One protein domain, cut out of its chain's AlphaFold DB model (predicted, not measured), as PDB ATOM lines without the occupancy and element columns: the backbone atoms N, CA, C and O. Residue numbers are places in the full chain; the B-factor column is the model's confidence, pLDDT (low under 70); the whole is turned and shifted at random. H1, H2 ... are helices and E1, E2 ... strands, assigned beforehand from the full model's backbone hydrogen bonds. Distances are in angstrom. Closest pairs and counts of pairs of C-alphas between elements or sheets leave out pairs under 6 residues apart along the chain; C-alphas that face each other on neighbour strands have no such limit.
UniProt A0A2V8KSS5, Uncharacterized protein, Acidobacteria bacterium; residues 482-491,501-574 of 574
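AT A GLANCE: This is residues 482 to 491 and 501 to 574 of the 574 residues of an uncharacterized protein of Acidobacteria bacterium (UniProt A0A2V8KSS5). A two-stranded antiparallel ribbon, E1 and E2, stands at one side of a small group of helices, with E2 nearer to H3, the helix through the middle. H2 and H3 make a helical hairpin, H4 packs on H2, and the short H1 packs on H3. The printed part has 84 residues with two named strands, then four named helices, E1 E2 H1 H2 H3 H4; its class is mixed, helices and strands. It is compact and rounded, with a radius of gyration of the C-alphas of 11.9 A and spans of 28 by 27 by 23 A.

IN THESE COORDINATES: Find C-alpha 483 at (195.425, 120.554, 127.525); from there E1 runs over residues 483 to 489, 17.0 A. E2, residues 503 to 508, covers 16.4 A. H3 takes residues 534 to 549 and 22.8 A, beginning at C-alpha 534 at (189.029, 120.994, 133.627). H1 is residues 512 to 515, H2 residues 518 to 528, and H4 residues 556 to 566, ending at C-alpha 566 at (185.962, 127.877, 143.788).

HOW THE PARTS SIT: E1 and E2 are antiparallel at 177 degrees; look for N 487 and O 505, 2.9 A apart and within hydrogen-bond range. The closest C-alphas of E2 and H3, Gly 506 and Ile 538, are 6.5 A apart. H2 and H3 touch, closest at C-alphas 528 and 536, 4.7 A, at a shallow tilt of 26 degrees, opposite ways. H2 touches H4, C-alphas 526 and 558 being closest at 5.0 A, the same way at a shallow tilt of 33 degrees, only just short of steep. H3, with residues 539 to 546 alone, touches H1; C-alphas 546 and 514 are closest, 6.0 A. H3 and H4 are apart. In H2, H3 and H4 every O i to N i+4 pair is within hydrogen-bond range; H1 is too short for one.

THE WHOLE: The farthest C-alphas, Pro 491 and Asn 517, are 34.2 A apart. Residues 492 to 500 are not printed, and C-alphas 491 and 501 stand 7.1 A apart across this cut. Of the links printed whole, none is long. In this model pLDDT is under 70 at residues 490 to 491, 501 and 574.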
ATOM      1  N   GLN A 482     195.560 120.387 123.404       87.75
ATOM      2  CA  GLN A 482     195.778 121.752 123.909       87.75
ATOM      3  C   GLN A 482     195.878 121.817 125.436       87.75
ATOM      4  O   GLN A 482     196.511 122.718 125.988       87.75
ATOM      5  N   LEU A 483     195.291 120.828 126.105       87.00
ATOM      6  CA  LEU A 483     195.425 120.554 127.525       87.00
ATOM      7  C   LEU A 483     196.319 119.317 127.672       87.00
ATOM      8  O   LEU A 483     195.966 118.252 127.164       87.00
ATOM      9  N   LEU A 484     197.501 119.469 128.274       80.56
ATOM     10  CA  LEU A 484     198.533 118.421 128.257       80.56
ATOM     11  C   LEU A 484     198.296 117.361 129.338       80.56
ATOM     12  O   LEU A 484     198.352 116.167 129.056       80.56
ATOM     13  N   HIS A 485     197.994 117.800 130.559       76.69
ATOM     14  CA  HIS A 485     197.661 116.938 131.691       76.69
ATOM     15  C   HIS A 485     196.608 117.622 132.556       76.69
ATOM     16  O   HIS A 485     196.678 118.840 132.725       76.69
ATOM     17  N   THR A 486     195.672 116.853 133.115       77.12
ATOM     18  CA  THR A 486     194.718 117.323 134.125       77.12
ATOM     19  C   THR A 486     194.493 116.274 135.199       77.12
ATOM     20  O   THR A 486     194.223 115.113 134.910       77.12
ATOM     21  N   ASP A 487     194.585 116.701 136.454       76.69
ATOM     22  CA  ASP A 487     194.090 115.948 137.601       76.69
ATOM     23  C   ASP A 487     193.388 116.915 138.557       76.69
ATOM     24  O   ASP A 487     193.913 117.981 138.909       76.69
ATOM     25  N   ARG A 488     192.170 116.543 138.948       77.50
ATOM     26  CA  ARG A 488     191.320 117.298 139.860       77.50
ATOM     27  C   ARG A 488     190.987 116.420 141.055       77.50
ATOM     28  O   ARG A 488     190.012 115.670 141.048       77.50
ATOM     29  N   SER A 489     191.735 116.597 142.137       74.62
ATOM     30  CA  SER A 489     191.439 115.939 143.403       74.62
ATOM     31  C   SER A 489     190.484 116.809 144.228       74.62
ATOM     32  O   SER A 489     190.885 117.819 144.819       74.62
ATOM     33  N   VAL A 490     189.205 116.423 144.260       64.69
ATOM     34  CA  VAL A 490     188.198 117.021 145.150       64.69
ATOM     35  C   VAL A 490     188.110 116.185 146.433       64.69
ATOM     36  O   VAL A 490     187.977 114.961 146.349       64.69
ATOM     37  N   PRO A 491     188.149 116.793 147.628       59.53
ATOM     38  CA  PRO A 491     188.044 116.054 148.884       59.53
ATOM     39  C   PRO A 491     186.667 115.399 149.009       59.53
ATOM     40  O   PRO A 491     185.640 116.064 148.856       59.53
ATOM     41  N   PRO A 501     192.676 120.660 150.694       67.38
ATOM     42  CA  PRO A 501     192.233 121.674 149.743       67.38
ATOM     43  C   PRO A 501     191.905 121.030 148.386       67.38
ATOM     44  O   PRO A 501     192.501 120.021 148.007       67.38
ATOM     45  N   THR A 502     190.963 121.614 147.635       76.50
ATOM     46  CA  THR A 502     190.747 121.203 146.237       76.50
ATOM     47  C   THR A 502     192.023 121.496 145.460       76.50
ATOM     48  O   THR A 502     192.417 122.656 145.349       76.50
ATOM     49  N   ARG A 503     192.665 120.458 144.922       81.69
ATOM     50  CA  ARG A 503     193.870 120.600 144.103       81.69
ATOM     51  C   ARG A 503     193.508 120.362 142.646       81.69
ATOM     52  O   ARG A 503     192.869 119.367 142.308       81.69
ATOM     53  N   ILE A 504     193.903 121.307 141.806       84.44
ATOM     54  CA  ILE A 504     193.735 121.256 140.359       84.44
ATOM     55  C   ILE A 504     195.142 121.338 139.794       84.44
ATOM     56  O   ILE A 504     195.854 122.303 140.060       84.44
ATOM     57  N   THR A 505     195.560 120.308 139.076       83.94
ATOM     58  CA  THR A 505     196.864 120.275 138.419       83.94
ATOM     59  C   THR A 505     196.658 120.119 136.931       83.94
ATOM     60  O   THR A 505     195.825 119.323 136.502       83.94
ATOM     61  N   GLY A 506     197.391 120.900 136.149       84.88
ATOM     62  CA  GLY A 506     197.386 120.779 134.707       84.88
ATOM     63  C   GLY A 506     198.146 121.895 134.019       84.88
ATOM     64  O   GLY A 506     198.508 122.889 134.643       84.88
ATOM     65  N   SER A 507     198.403 121.709 132.730       88.19
ATOM     66  CA  SER A 507     199.141 122.670 131.914       88.19
ATOM     67  C   SER A 507     198.492 122.851 130.550       88.19
ATOM     68  O   SER A 507     198.033 121.901 129.905       88.19
ATOM     69  N   LEU A 508     198.454 124.108 130.118       89.25
ATOM     70  CA  LEU A 508     198.074 124.472 128.762       89.25
ATOM     71  C   LEU A 508     199.286 124.291 127.847       89.25
ATOM     72  O   LEU A 508     200.422 124.530 128.254       89.25
ATOM     73  N   LYS A 509     199.049 123.916 126.589       88.25
ATOM     74  CA  LYS A 509     200.105 123.798 125.570       88.25
ATOM     75  C   LYS A 509     200.864 125.113 125.339       88.25
ATOM     76  O   LYS A 509     202.015 125.097 124.918       88.25
ATOM     77  N   SER A 510     200.210 126.244 125.584       87.44
ATOM     78  CA  SER A 510     200.810 127.578 125.564       87.44
ATOM     79  C   SER A 510     200.103 128.482 126.567       87.44
ATOM     80  O   SER A 510     198.952 128.234 126.928       87.44
ATOM     81  N   ASP A 511     200.778 129.540 127.000       88.12
ATOM     82  CA  ASP A 511     200.307 130.462 128.032       88.12
ATOM     83  C   ASP A 511     199.937 131.850 127.481       88.12
ATOM     84  O   ASP A 511     199.788 132.802 128.246       88.12
ATOM     85  N   PHE A 512     199.710 131.955 126.164       88.12
ATOM     86  CA  PHE A 512     199.460 133.214 125.445       88.12
ATOM     87  C   PHE A 512     198.324 134.066 126.030       88.12
ATOM     88  O   PHE A 512     198.321 135.284 125.869       88.12
ATOM     89  N   VAL A 513     197.360 133.454 126.730       89.50
ATOM     90  CA  VAL A 513     196.266 134.168 127.409       89.50
ATOM     91  C   VAL A 513     196.782 135.204 128.402       89.50
ATOM     92  O   VAL A 513     196.159 136.252 128.551       89.50
ATOM     93  N   ARG A 514     197.945 134.952 129.016       88.06
ATOM     94  CA  ARG A 514     198.604 135.848 129.974       88.06
ATOM     95  C   ARG A 514     199.057 137.165 129.352       88.06
ATOM     96  O   ARG A 514     199.286 138.119 130.082       88.06
ATOM     97  N   LEU A 515     199.155 137.242 128.027       85.00
ATOM     98  CA  LEU A 515     199.546 138.458 127.310       85.00
ATOM     99  C   LEU A 515     198.403 139.464 127.171       85.00
ATOM    100  O   LEU A 515     198.644 140.616 126.821       85.00
ATOM    101  N   GLY A 516     197.159 139.054 127.427       85.56
ATOM    102  CA  GLY A 516     196.020 139.962 127.374       85.56
ATOM    103  C   GLY A 516     196.049 141.013 128.489       85.56
ATOM    104  O   GLY A 516     196.654 140.820 129.543       85.56
ATOM    105  N   ASN A 517     195.358 142.133 128.275       85.06
ATOM    106  CA  ASN A 517     195.242 143.182 129.290       85.06
ATOM    107  C   ASN A 517     194.417 142.721 130.511       85.06
ATOM    108  O   ASN A 517     193.575 141.823 130.429       85.06
ATOM    109  N   SER A 518     194.601 143.391 131.650       88.44
ATOM    110  CA  SER A 518     193.978 143.017 132.928       88.44
ATOM    111  C   SER A 518     192.450 142.965 132.899       88.44
ATOM    112  O   SER A 518     191.849 142.128 133.576       88.44
ATOM    113  N   ARG A 519     191.804 143.833 132.108       90.69
ATOM    114  CA  ARG A 519     190.343 143.832 131.940       90.69
ATOM    115  C   ARG A 519     189.887 142.543 131.261       90.69
ATOM    116  O   ARG A 519     188.934 141.914 131.709       90.69
ATOM    117  N   PHE A 520     190.571 142.144 130.194       92.25
ATOM    118  CA  PHE A 520     190.296 140.896 129.497       92.25
ATOM    119  C   PHE A 520     190.535 139.678 130.402       92.25
ATOM    120  O   PHE A 520     189.648 138.834 130.509       92.25
ATOM    121  N   LEU A 521     191.659 139.633 131.129       93.06
ATOM    122  CA  LEU A 521     191.959 138.552 132.079       93.06
ATOM    123  C   LEU A 521     190.868 138.402 133.148       93.06
ATOM    124  O   LEU A 521     190.395 137.294 133.391       93.06
ATOM    125  N   ASN A 522     190.406 139.510 133.738       94.12
ATOM    126  CA  ASN A 522     189.312 139.497 134.715       94.12
ATOM    127  C   ASN A 522     188.034 138.881 134.136       94.12
ATOM    128  O   ASN A 522     187.419 138.019 134.758       94.12
ATOM    129  N   ARG A 523     187.647 139.280 132.923       94.81
ATOM    130  CA  ARG A 523     186.439 138.758 132.269       94.81
ATOM    131  C   ARG A 523     186.578 137.305 131.824       94.81
ATOM    132  O   ARG A 523     185.592 136.570 131.848       94.81
ATOM    133  N   LEU A 524     187.783 136.865 131.465       95.56
ATOM    134  CA  LEU A 524     188.049 135.461 131.163       95.56
ATOM    135  C   LEU A 524     187.938 134.592 132.424       95.56
ATOM    136  O   LEU A 524     187.304 133.540 132.368       95.56
ATOM    137  N   ILE A 525     188.448 135.063 133.569       95.06
ATOM    138  CA  ILE A 525     188.236 134.417 134.877       95.06
ATOM    139  C   ILE A 525     186.742 134.341 135.179       95.06
ATOM    140  O   ILE A 525     186.223 133.261 135.444       95.06
ATOM    141  N   GLU A 526     186.036 135.471 135.075       93.81
ATOM    142  CA  GLU A 526     184.597 135.562 135.324       93.81
ATOM    143  C   GLU A 526     183.814 134.508 134.528       93.81
ATOM    144  O   GLU A 526     182.922 133.846 135.067       93.81
ATOM    145  N   ARG A 527     184.181 134.322 133.254       93.62
ATOM    146  CA  ARG A 527     183.557 133.334 132.374       93.62
ATOM    147  C   ARG A 527     183.944 131.897 132.720       93.62
ATOM    148  O   ARG A 527     183.096 131.011 132.648       93.62
ATOM    149  N   CYS A 528     185.190 131.662 133.121       93.31
ATOM    150  CA  CYS A 528     185.694 130.334 133.470       93.31
ATOM    151  C   CYS A 528     185.165 129.803 134.815       93.31
ATOM    152  O   CYS A 528     185.121 128.587 135.017       93.31
ATOM    153  N   CYS A 529     184.722 130.692 135.710       88.56
ATOM    154  CA  CYS A 529     184.156 130.336 137.013       88.56
ATOM    155  C   CYS A 529     182.756 129.698 136.934       88.56
ATOM    156  O   CYS A 529     182.312 129.108 137.920       88.56
ATOM    157  N   SER A 530     182.043 129.799 135.801       83.00
ATOM    158  CA  SER A 530     180.729 129.162 135.621       83.00
ATOM    159  C   SER A 530     180.363 128.945 134.133       83.00
ATOM    160  O   SER A 530     180.113 129.929 133.426       83.00
ATOM    161  N   PRO A 531     180.267 127.686 133.639       82.75
ATOM    162  CA  PRO A 531     180.438 126.423 134.361       82.75
ATOM    163  C   PRO A 531     181.912 126.031 134.532       82.75
ATOM    164  O   PRO A 531     182.730 126.233 133.637       82.75
ATOM    165  N   ARG A 532     182.235 125.385 135.656       86.69
ATOM    166  CA  ARG A 532     183.583 124.867 135.921       86.69
ATOM    167  C   ARG A 532     183.828 123.537 135.213       86.69
ATOM    168  O   ARG A 532     183.069 122.585 135.394       86.69
ATOM    169  N   ARG A 533     184.909 123.467 134.443       87.62
ATOM    170  CA  ARG A 533     185.422 122.291 133.728       87.62
ATOM    171  C   ARG A 533     186.939 122.252 133.884       87.62
ATOM    172  O   ARG A 533     187.534 123.250 134.268       87.62
ATOM    173  N   GLU A 534     187.568 121.131 133.539       87.94
ATOM    174  CA  GLU A 534     189.029 120.994 133.627       87.94
ATOM    175  C   GLU A 534     189.766 122.122 132.888       87.94
ATOM    176  O   GLU A 534     190.581 122.821 133.477       87.94
ATOM    177  N   VAL A 535     189.397 122.380 131.629       91.25
ATOM    178  CA  VAL A 535     189.985 123.457 130.815       91.25
ATOM    179  C   VAL A 535     189.754 124.838 131.430       91.25
ATOM    180  O   VAL A 535     190.683 125.639 131.509       91.25
ATOM    181  N   THR A 536     188.529 125.138 131.877       93.19
ATOM    182  CA  THR A 536     188.203 126.473 132.401       93.19
ATOM    183  C   THR A 536     188.870 126.728 133.750       93.19
ATOM    184  O   THR A 536     189.325 127.841 133.995       93.19
ATOM    185  N   ASP A 537     189.004 125.703 134.595       90.88
ATOM    186  CA  ASP A 537     189.719 125.794 135.867       90.88
ATOM    187  C   ASP A 537     191.211 126.118 135.642       90.88
ATOM    188  O   ASP A 537     191.755 126.992 136.321       90.88
ATOM    189  N   ILE A 538     191.861 125.482 134.657       92.19
ATOM    190  CA  ILE A 538     193.264 125.768 134.318       92.19
ATOM    191  C   ILE A 538     193.419 127.168 133.706       92.19
ATOM    192  O   ILE A 538     194.287 127.921 134.146       92.19
ATOM    193  N   ILE A 539     192.565 127.569 132.753       94.19
ATOM    194  CA  ILE A 539     192.602 128.928 132.171       94.19
ATOM    195  C   ILE A 539     192.453 129.993 133.268       94.19
ATOM    196  O   ILE A 539     193.227 130.954 133.300       94.19
ATOM    197  N   ALA A 540     191.494 129.817 134.183       93.56
ATOM    198  CA  ALA A 540     191.307 130.718 135.315       93.56
ATOM    199  C   ALA A 540     192.568 130.788 136.189       93.56
ATOM    200  O   ALA A 540     192.982 131.885 136.557       93.56
ATOM    201  N   GLY A 541     193.218 129.650 136.458       92.00
ATOM    202  CA  GLY A 541     194.483 129.592 137.192       92.00
ATOM    203  C   GLY A 541     195.593 130.434 136.555       92.00
ATOM    204  O   GLY A 541     196.193 131.258 137.241       92.00
ATOM    205  N   TYR A 542     195.809 130.301 135.240       92.56
ATOM    206  CA  TYR A 542     196.789 131.113 134.501       92.56
ATOM    207  C   TYR A 542     196.469 132.613 134.577       92.56
ATOM    208  O   TYR A 542     197.367 133.427 134.786       92.56
ATOM    209  N   CYS A 543     195.195 132.988 134.446       93.62
ATOM    210  CA  CYS A 543     194.776 134.390 134.500       93.62
ATOM    211  C   CYS A 543     194.917 134.992 135.907       93.62
ATOM    212  O   CYS A 543     195.358 136.131 136.040       93.62
ATOM    213  N   VAL A 544     194.557 134.248 136.960       92.44
ATOM    214  CA  VAL A 544     194.699 134.703 138.355       92.44
ATOM    215  C   VAL A 544     196.175 134.843 138.722       92.44
ATOM    216  O   VAL A 544     196.549 135.850 139.321       92.44
ATOM    217  N   LEU A 545     197.012 133.875 138.329       90.25
ATOM    218  CA  LEU A 545     198.461 133.949 138.517       90.25
ATOM    219  C   LEU A 545     199.034 135.195 137.838       90.25
ATOM    220  O   LEU A 545     199.804 135.924 138.452       90.25
ATOM    221  N   GLU A 546     198.627 135.471 136.602       89.31
ATOM    222  CA  GLU A 546     199.100 136.640 135.863       89.31
ATOM    223  C   GLU A 546     198.666 137.964 136.510       89.31
ATOM    224  O   GLU A 546     199.486 138.861 136.685       89.31
ATOM    225  N   ILE A 547     197.407 138.084 136.945       88.56
ATOM    226  CA  ILE A 547     196.934 139.265 137.690       88.56
ATOM    227  C   ILE A 547     197.744 139.461 138.980       88.56
ATOM    228  O   ILE A 547     198.100 140.593 139.317       88.56
ATOM    229  N   PHE A 548     198.070 138.370 139.677       86.75
ATOM    230  CA  PHE A 548     198.899 138.403 140.878       86.75
ATOM    231  C   PHE A 548     200.341 138.841 140.583       86.75
ATOM    232  O   PHE A 548     200.855 139.714 141.279       86.75
ATOM    233  N   VAL A 549     200.972 138.301 139.532       82.50
ATOM    234  CA  VAL A 549     202.322 138.695 139.081       82.50
ATOM    235  C   VAL A 549     202.371 140.182 138.723       82.50
ATOM    236  O   VAL A 549     203.335 140.863 139.058       82.50
ATOM    237  N   ARG A 550     201.294 140.723 138.139       81.25
ATOM    238  CA  ARG A 550     201.145 142.161 137.858       81.25
ATOM    239  C   ARG A 550     200.905 143.022 139.109       81.25
ATOM    240  O   ARG A 550     200.736 144.235 138.984       81.25
ATOM    241  N   GLY A 551     200.833 142.431 140.305       82.75
ATOM    242  CA  GLY A 551     200.545 143.135 141.560       82.75
ATOM    243  C   GLY A 551     199.123 143.701 141.638       82.75
ATOM    244  O   GLY A 551     198.866 144.643 142.391       82.75
ATOM    245  N   GLN A 552     198.195 143.167 140.841       86.31
ATOM    246  CA  GLN A 552     196.823 143.650 140.736       86.31
ATOM    247  C   GLN A 552     195.851 142.761 141.519       86.31
ATOM    248  O   GLN A 552     196.130 141.608 141.843       86.31
ATOM    249  N   LYS A 553     194.679 143.318 141.839       89.50
ATOM    250  CA  LYS A 553     193.568 142.586 142.458       89.50
ATOM    251  C   LYS A 553     192.509 142.262 141.409       89.50
ATOM    252  O   LYS A 553     192.374 142.981 140.421       89.50
ATOM    253  N   LEU A 554     191.735 141.207 141.659       90.94
ATOM    254  CA  LEU A 554     190.535 140.922 140.875       90.94
ATOM    255  C   LEU A 554     189.519 142.060 141.028       90.94
ATOM    256  O   LEU A 554     189.361 142.626 142.113       90.94
ATOM    257  N   GLU A 555     188.805 142.364 139.946       92.19
ATOM    258  CA  GLU A 555     187.615 143.211 140.006       92.19
ATOM    259  C   GLU A 555     186.587 142.582 140.957       92.19
ATOM    260  O   GLU A 555     186.454 141.360 141.012       92.19
ATOM    261  N   PHE A 556     185.830 143.406 141.685       91.50
ATOM    262  CA  PHE A 556     184.889 142.935 142.710       91.50
ATOM    263  C   PHE A 556     183.919 141.859 142.186       91.50
ATOM    264  O   PHE A 556     183.787 140.799 142.792       91.50
ATOM    265  N   GLN A 557     183.320 142.079 141.011       90.94
ATOM    266  CA  GLN A 557     182.402 141.118 140.380       90.94
ATOM    267  C   GLN A 557     183.091 139.789 140.031       90.94
ATOM    268  O   GLN A 557     182.525 138.711 140.231       90.94
ATOM    269  N   THR A 558     184.322 139.861 139.517       92.44
ATOM    270  CA  THR A 558     185.146 138.690 139.196       92.44
ATOM    271  C   THR A 558     185.506 137.922 140.462       92.44
ATOM    272  O   THR A 558     185.409 136.696 140.480       92.44
ATOM    273  N   TYR A 559     185.874 138.636 141.530       92.50
ATOM    274  CA  TYR A 559     186.184 138.064 142.836       92.50
ATOM    275  C   TYR A 559     184.983 137.326 143.431       92.50
ATOM    276  O   TYR A 559     185.127 136.168 143.804       92.50
ATOM    277  N   GLU A 560     183.792 137.933 143.465       92.12
ATOM    278  CA  GLU A 560     182.588 137.274 143.994       92.12
ATOM    279  C   GLU A 560     182.244 136.000 143.217       92.12
ATOM    280  O   GLU A 560     181.950 134.957 143.805       92.12
ATOM    281  N   LYS A 561     182.324 136.042 141.882       89.69
ATOM    282  CA  LYS A 561     182.087 134.858 141.045       89.69
ATOM    283  C   LYS A 561     183.148 133.781 141.241       89.69
ATOM    284  O   LYS A 561     182.798 132.603 141.285       89.69
ATOM    285  N   ALA A 562     184.416 134.160 141.378       89.94
ATOM    286  CA  ALA A 562     185.492 133.224 141.682       89.94
ATOM    287  C   ALA A 562     185.317 132.601 143.072       89.94
ATOM    288  O   ALA A 562     185.407 131.383 143.197       89.94
ATOM    289  N   LEU A 563     184.978 133.393 144.090       90.06
ATOM    290  CA  LEU A 563     184.712 132.915 145.445       90.06
ATOM    291  C   LEU A 563     183.548 131.918 145.463       90.06
ATOM    292  O   LEU A 563     183.674 130.837 146.033       90.06
ATOM    293  N   ASN A 564     182.452 132.232 144.771       88.25
ATOM    294  CA  ASN A 564     181.301 131.337 144.649       88.25
ATOM    295  C   ASN A 564     181.629 130.060 143.853       88.25
ATOM    296  O   ASN A 564     181.164 128.978 144.204       88.25
ATOM    297  N   GLY A 565     182.428 130.166 142.786       86.19
ATOM    298  CA  GLY A 565     182.788 129.035 141.928       86.19
ATOM    299  C   GLY A 565     183.826 128.092 142.547       86.19
ATOM    300  O   GLY A 565     183.702 126.868 142.435       86.19
ATOM    301  N   PHE A 566     184.859 128.637 143.190       85.50
ATOM    302  CA  PHE A 566     185.962 127.877 143.788       85.50
ATOM    303  C   PHE A 566     185.742 127.540 145.267       85.50
ATOM    304  O   PHE A 566     186.335 126.576 145.749       85.50
ATOM    305  N   GLY A 567     184.874 128.275 145.968       84.31
ATOM    306  CA  GLY A 567     184.567 128.058 147.384       84.31
ATOM    307  C   GLY A 567     185.691 128.473 148.338       84.31
ATOM    308  O   GLY A 567     185.702 128.035 149.485       84.31
ATOM    309  N   SER A 568     186.658 129.271 147.872       82.56
ATOM    310  CA  SER A 568     187.775 129.775 148.674       82.56
ATOM    311  C   SER A 568     188.251 131.135 148.166       82.56
ATOM    312  O   SER A 568     188.204 131.414 146.969       82.56
ATOM    313  N   ASP A 569     188.724 131.962 149.093       82.25
ATOM    314  CA  ASP A 569     189.401 133.238 148.861       82.25
ATOM    315  C   ASP A 569     190.934 133.089 148.776       82.25
ATOM    316  O   ASP A 569     191.644 134.071 148.560       82.25
ATOM    317  N   ARG A 570     191.463 131.866 148.941       82.62
ATOM    318  CA  ARG A 570     192.901 131.576 148.964       82.62
ATOM    319  C   ARG A 570     193.290 130.624 147.842       82.62
ATOM    320  O   ARG A 570     192.796 129.504 147.758       82.62
ATOM    321  N   PHE A 571     194.256 131.057 147.038       81.06
ATOM    322  CA  PHE A 571     194.887 130.250 145.999       81.06
ATOM    323  C   PHE A 571     196.366 130.061 146.328       81.06
ATOM    324  O   PHE A 571     197.028 130.972 146.826       81.06
ATOM    325  N   THR A 572     196.891 128.873 146.048       82.00
ATOM    326  CA  THR A 572     198.325 128.586 146.112       82.00
ATOM    327  C   THR A 572     198.733 128.015 144.766       82.00
ATOM    328  O   THR A 572     198.170 127.016 144.325       82.00
ATOM    329  N   PHE A 573     199.683 128.680 144.117       82.12
ATOM    330  CA  PHE A 573     200.272 128.242 142.858       82.12
ATOM    331  C   PHE A 573     201.595 127.549 143.181       82.12
ATOM    332  O   PHE A 573     202.365 128.062 143.996       82.12
ATOM    333  N   SER A 574     201.810 126.368 142.606       68.25
ATOM    334  CA  SER A 574     203.009 125.544 142.799       68.25
ATOM    335  C   SER A 574     203.795 125.415 141.515       68.25
ATOM    336  O   SER A 574     203.117 125.123 140.500       68.25
TER     337      SER A 574